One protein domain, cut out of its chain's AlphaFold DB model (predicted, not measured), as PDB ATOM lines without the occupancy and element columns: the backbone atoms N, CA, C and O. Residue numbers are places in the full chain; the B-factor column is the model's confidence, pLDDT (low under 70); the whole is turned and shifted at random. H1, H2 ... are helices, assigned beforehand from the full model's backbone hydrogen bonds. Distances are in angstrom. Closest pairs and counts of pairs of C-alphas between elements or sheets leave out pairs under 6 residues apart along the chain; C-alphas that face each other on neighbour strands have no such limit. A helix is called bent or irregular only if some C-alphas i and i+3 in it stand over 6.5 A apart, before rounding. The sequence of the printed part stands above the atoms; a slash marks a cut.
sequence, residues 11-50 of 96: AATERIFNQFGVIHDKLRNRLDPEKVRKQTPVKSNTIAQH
ATOM      1  N   ALA A  11     -34.383  17.951 -25.346       84.50
ATOM      2  CA  ALA A  11     -33.097  17.419 -25.797       84.50
ATOM      3  C   ALA A  11     -31.888  18.239 -25.313       84.50
ATOM      4  O   ALA A  11     -30.835  17.669 -25.028       84.50
ATOM      5  N   ALA A  12     -32.013  19.567 -25.190       79.62
ATOM      6  CA  ALA A  12     -30.949  20.397 -24.617       79.62
ATOM      7  C   ALA A  12     -30.642  19.994 -23.163       79.62
ATOM      8  O   ALA A  12     -29.482  19.803 -22.790       79.62
ATOM      9  N   THR A  13     -31.687  19.789 -22.365       82.25
ATOM     10  CA  THR A  13     -31.597  19.345 -20.973       82.25
ATOM     11  C   THR A  13     -31.196  17.868 -20.879       82.25
ATOM     12  O   THR A  13     -30.352  17.501 -20.066       82.25
ATOM     13  N   GLU A  14     -31.720  17.008 -21.752       82.31
ATOM     14  CA  GLU A  14     -31.361  15.585 -21.822       82.31
ATOM     15  C   GLU A  14     -29.894  15.376 -22.197       82.31
ATOM     16  O   GLU A  14     -29.245  14.486 -21.657       82.31
ATOM     17  N   ARG A  15     -29.324  16.217 -23.068       81.00
ATOM     18  CA  ARG A  15     -27.892  16.173 -23.395       81.00
ATOM     19  C   ARG A  15     -27.031  16.435 -22.163       81.00
ATOM     20  O   ARG A  15     -26.022  15.756 -21.972       81.00
ATOM     21  N   ILE A  16     -27.446  17.388 -21.326       79.06
ATOM     22  CA  ILE A  16     -26.807  17.669 -20.039       79.06
ATOM     23  C   ILE A  16     -26.921  16.421 -19.156       79.06
ATOM     24  O   ILE A  16     -25.894  15.897 -18.732       79.06
ATOM     25  N   PHE A  17     -28.124  15.867 -18.968       76.38
ATOM     26  CA  PHE A  17     -28.331  14.654 -18.167       76.38
ATOM     27  C   PHE A  17     -27.538  13.439 -18.666       76.38
ATOM     28  O   PHE A  17     -26.903  12.762 -17.864       76.38
ATOM     29  N   ASN A  18     -27.484  13.193 -19.973       76.12
ATOM     30  CA  ASN A  18     -26.731  12.090 -20.573       76.12
ATOM     31  C   ASN A  18     -25.220  12.223 -20.315       76.12
ATOM     32  O   ASN A  18     -24.530  11.246 -20.019       76.12
ATOM     33  N   GLN A  19     -24.693  13.450 -20.337       72.69
ATOM     34  CA  GLN A  19     -23.288  13.705 -20.019       72.69
ATOM     35  C   GLN A  19     -22.954  13.434 -18.539       72.69
ATOM     36  O   GLN A  19     -21.801  13.126 -18.217       72.69
ATOM     37  N   PHE A  20     -23.958  13.484 -17.658       69.81
ATOM     38  CA  PHE A  20     -23.880  13.023 -16.268       69.81
ATOM     39  C   PHE A  20     -24.345  11.564 -16.082       69.81
ATOM     40  O   PHE A  20     -24.072  10.983 -15.041       69.81
ATOM     41  N   GLY A  21     -24.946  10.906 -17.079       62.59
ATOM     42  CA  GLY A  21     -25.348   9.491 -17.018       62.59
ATOM     43  C   GLY A  21     -24.166   8.534 -16.810       62.59
ATOM     44  O   GLY A  21     -24.269   7.540 -16.093       62.59
ATOM     45  N   VAL A  22     -22.973   8.906 -17.299       58.22
ATOM     46  CA  VAL A  22     -21.697   8.217 -16.990       58.22
ATOM     47  C   VAL A  22     -21.396   8.188 -15.482       58.22
ATOM     48  O   VAL A  22     -20.660   7.315 -15.027       58.22
ATOM     49  N   ILE A  23     -21.973   9.122 -14.727       56.69
ATOM     50  CA  ILE A  23     -21.813   9.316 -13.285       56.69
ATOM     51  C   ILE A  23     -22.996   8.726 -12.492       56.69
ATOM     52  O   ILE A  23     -22.903   8.580 -11.280       56.69
ATOM     53  N   HIS A  24     -24.101   8.350 -13.140       56.16
ATOM     54  CA  HIS A  24     -25.267   7.770 -12.464       56.16
ATOM     55  C   HIS A  24     -25.409   6.259 -12.689       56.16
ATOM     56  O   HIS A  24     -25.703   5.545 -11.732       56.16
ATOM     57  N   ASP A  25     -25.106   5.763 -13.894       56.53
ATOM     58  CA  ASP A  25     -25.444   4.384 -14.284       56.53
ATOM     59  C   ASP A  25     -24.238   3.437 -14.303       56.53
ATOM     60  O   ASP A  25     -24.359   2.238 -14.045       56.53
ATOM     61  N   LYS A  26     -23.030   3.947 -14.585       63.19
ATOM     62  CA  LYS A  26     -21.826   3.106 -14.590       63.19
ATOM     63  C   LYS A  26     -21.342   2.886 -13.162       63.19
ATOM     64  O   LYS A  26     -20.719   3.771 -12.583       63.19
ATOM     65  N   LEU A  27     -21.548   1.674 -12.638       58.19
ATOM     66  CA  LEU A  27     -21.190   1.253 -11.271       58.19
ATOM     67  C   LEU A  27     -19.791   1.695 -10.802       58.19
ATOM     68  O   LEU A  27     -19.625   2.047  -9.641       58.19
ATOM     69  N   ARG A  28     -18.790   1.722 -11.694       63.56
ATOM     70  CA  ARG A  28     -17.410   2.119 -11.353       63.56
ATOM     71  C   ARG A  28     -17.199   3.631 -11.172       63.56
ATOM     72  O   ARG A  28     -16.219   4.012 -10.552       63.56
ATOM     73  N   ASN A  29     -18.093   4.472 -11.696       68.69
ATOM     74  CA  ASN A  29     -17.975   5.939 -11.691       68.69
ATOM     75  C   ASN A  29     -19.185   6.625 -11.041       68.69
ATOM     76  O   ASN A  29     -19.404   7.819 -11.255       68.69
ATOM     77  N   ARG A  30     -19.996   5.872 -10.288       75.12
ATOM     78  CA  ARG A  30     -21.252   6.379  -9.750       75.12
ATOM     79  C   ARG A  30     -20.990   7.388  -8.627       75.12
ATOM     80  O   ARG A  30     -20.494   6.993  -7.574       75.12
ATOM     81  N   LEU A  31     -21.305   8.670  -8.833       75.94
ATOM     82  CA  LEU A  31     -21.304   9.651  -7.739       75.94
ATOM     83  C   LEU A  31     -22.660   9.684  -7.037       75.94
ATOM     84  O   LEU A  31     -23.712   9.424  -7.622       75.94
ATOM     85  N   ASP A  32     -22.601  10.085  -5.771       82.25
ATOM     86  CA  ASP A  32     -23.766  10.431  -4.971       82.25
ATOM     87  C   ASP A  32     -24.598  11.551  -5.641       82.25
ATOM     88  O   ASP A  32     -24.017  12.519  -6.157       82.25
ATOM     89  N   PRO A  33     -25.942  11.456  -5.642       81.06
ATOM     90  CA  PRO A  33     -26.818  12.450  -6.262       81.06
ATOM     91  C   PRO A  33     -26.594  13.883  -5.757       81.06
ATOM     92  O   PRO A  33     -26.700  14.821  -6.550       81.06
ATOM     93  N   GLU A  34     -26.247  14.090  -4.485       86.44
ATOM     94  CA  GLU A  34     -25.969  15.433  -3.965       86.44
ATOM     95  C   GLU A  34     -24.707  16.035  -4.578       86.44
ATOM     96  O   GLU A  34     -24.660  17.226  -4.904       86.44
ATOM     97  N   LYS A  35     -23.679  15.205  -4.774       84.94
ATOM     98  CA  LYS A  35     -22.423  15.634  -5.396       84.94
ATOM     99  C   LYS A  35     -22.641  15.998  -6.856       84.94
ATOM    100  O   LYS A  35     -22.114  17.012  -7.310       84.94
ATOM    101  N   VAL A  36     -23.471  15.235  -7.569       83.19
ATOM    102  CA  VAL A  36     -23.810  15.563  -8.958       83.19
ATOM    103  C   VAL A  36     -24.558  16.888  -9.039       83.19
ATOM    104  O   VAL A  36     -24.169  17.746  -9.824       83.19
ATOM    105  N   ARG A  37     -25.557  17.121  -8.181       84.69
ATOM    106  CA  ARG A  37     -26.294  18.398  -8.156       84.69
ATOM    107  C   ARG A  37     -25.379  19.609  -7.968       84.69
ATOM    108  O   ARG A  37     -25.584  20.622  -8.626       84.69
ATOM    109  N   LYS A  38     -24.356  19.494  -7.117       88.62
ATOM    110  CA  LYS A  38     -23.363  20.559  -6.889       88.62
ATOM    111  C   LYS A  38     -22.403  20.730  -8.073       88.62
ATOM    112  O   LYS A  38     -22.047  21.850  -8.422       88.62
ATOM    113  N   GLN A  39     -21.991  19.632  -8.706       86.88
ATOM    114  CA  GLN A  39     -20.995  19.648  -9.780       86.88
ATOM    115  C   GLN A  39     -21.573  20.035 -11.149       86.88
ATOM    116  O   GLN A  39     -20.878  20.653 -11.955       86.88
ATOM    117  N   THR A  40     -22.832  19.687 -11.421       83.81
ATOM    118  CA  THR A  40     -23.515  19.954 -12.693       83.81
ATOM    119  C   THR A  40     -23.456  21.417 -13.142       83.81
ATOM    120  O   THR A  40     -22.991  21.640 -14.262       83.81
ATOM    121  N   PRO A  41     -23.855  22.412 -12.323       87.50
ATOM    122  CA  PRO A  41     -23.838  23.814 -12.743       87.50
ATOM    123  C   PRO A  41     -22.418  24.342 -12.967       87.50
ATOM    124  O   PRO A  41     -22.182  25.118 -13.889       87.50
ATOM    125  N   VAL A  42     -21.450  23.886 -12.164       88.62
ATOM    126  CA  VAL A  42     -20.040  24.261 -12.331       88.62
ATOM    127  C   VAL A  42     -19.536  23.748 -13.675       88.62
ATOM    128  O   VAL A  42     -19.013  24.510 -14.481       88.62
ATOM    129  N   LYS A  43     -19.766  22.464 -13.964       84.50
ATOM    130  CA  LYS A  43     -19.296  21.827 -15.194       84.50
ATOM    131  C   LYS A  43     -19.975  22.386 -16.445       84.50
ATOM    132  O   LYS A  43     -19.295  22.567 -17.451       84.50
ATOM    133  N   SER A  44     -21.283  22.654 -16.408       84.75
ATOM    134  CA  SER A  44     -21.988  23.246 -17.552       84.75
ATOM    135  C   SER A  44     -21.484  24.658 -17.852       84.75
ATOM    136  O   SER A  44     -21.241  24.970 -19.017       84.75
ATOM    137  N   ASN A  45     -21.239  25.472 -16.821       88.75
ATOM    138  CA  ASN A  45     -20.681  26.811 -16.985       88.75
ATOM    139  C   ASN A  45     -19.245  26.770 -17.529       88.75
ATOM    140  O   ASN A  45     -18.933  27.458 -18.497       88.75
ATOM    141  N   THR A  46     -18.382  25.901 -16.990       88.25
ATOM    142  CA  THR A  46     -17.015  25.723 -17.506       88.25
ATOM    143  C   THR A  46     -17.015  25.308 -18.982       88.25
ATOM    144  O   THR A  46     -16.221  25.830 -19.759       88.25
ATOM    145  N   ILE A  47     -17.921  24.412 -19.398       86.56
ATOM    146  CA  ILE A  47     -18.057  24.003 -20.807       86.56
ATOM    147  C   ILE A  47     -18.559  25.158 -21.681       86.56
ATOM    148  O   ILE A  47     -18.088  25.306 -22.805       86.56
ATOM    149  N   ALA A  48     -19.502  25.965 -21.193       85.81
ATOM    150  CA  ALA A  48     -20.008  27.118 -21.933       85.81
ATOM    151  C   ALA A  48     -18.925  28.193 -22.139       85.81
ATOM    152  O   ALA A  48     -18.860  28.789 -23.208       85.81
ATOM    153  N   GLN A  49     -18.063  28.407 -21.139       88.69
ATOM    154  CA  GLN A  49     -17.007  29.424 -21.175       88.69
ATOM    155  C   GLN A  49     -15.754  28.980 -21.940       88.69
ATOM    156  O   GLN A  49     -15.160  29.778 -22.657       88.69
ATOM    157  N   HIS A  50     -15.341  27.718 -21.793       88.94
ATOM    158  CA  HIS A  50     -14.051  27.233 -22.304       88.94
ATOM    159  C   HIS A  50     -14.175  26.155 -23.391       88.94
ATOM    160  O   HIS A  50     -13.168  25.681 -23.915       88.94
TER     161      HIS A  50
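Overview. This is residues 11 to 50 of the 96 residues of an uncharacterized protein of Rhizopogon vesiculosus (UniProt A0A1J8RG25). Two helices make an open V: H1 runs in, the chain turns through a short loop, and H2 folds back at a steep angle, so that the two meet nearest the loop and spread toward their other ends. The last part of the longer arm, residues 45 to 50 of H2, sticks out. The printed part has 40 residues with two named helices, H1 then H2, and no named strand; its class is all helix. It is only just compact, close to loose, with a radius of gyration of the C-alphas of 10.4 A and spans of 30 by 21 by 15 A.

Arrangement. Start with H1, residues 11 to 24, and go on to H2, residues 33 to 50. They touch, with 5 pairs of C-alphas within 8 A; look at Phe 20 and Val 36, whose C-alphas are the closest, 7.7 A apart. Their lines stand at a steep tilt of 55 degrees, opposite ways, though the line of H2 is a rough one. The centres are 11.3 A apart. Along the backbone, 8 of 10 O i to N i+4 pairs in H1 and 12 of 14 in H2 are within hydrogen-bond range.

Along the chain. Find C-alpha 11 at (-33.097, 17.419, -25.797); from there H1 runs 18.2 A to C-alpha 24. It is neither bent nor irregular, but only just: C-alphas 19 and 22 are 6.5 A apart. H2 begins at C-alpha 33, at (-26.818, 12.450, -6.262), and runs 25.3 A to C-alpha 50 at (-14.051, 27.233, -22.304). It has a kink of 30 degrees near residue 40 and is only just irregular, with C-alphas 38 and 41 6.7 A apart.

Size, cuts and confidence. The two C-alphas farthest apart are those of Leu 27 and Gln 49, at 30.2 A. The printed part has no cut, and the 8 residues between H1 and H2 form a short link. In the B-factor column the mean pLDDT of the printed part is 77.8; look at residues 20 to 29 for the values under 70.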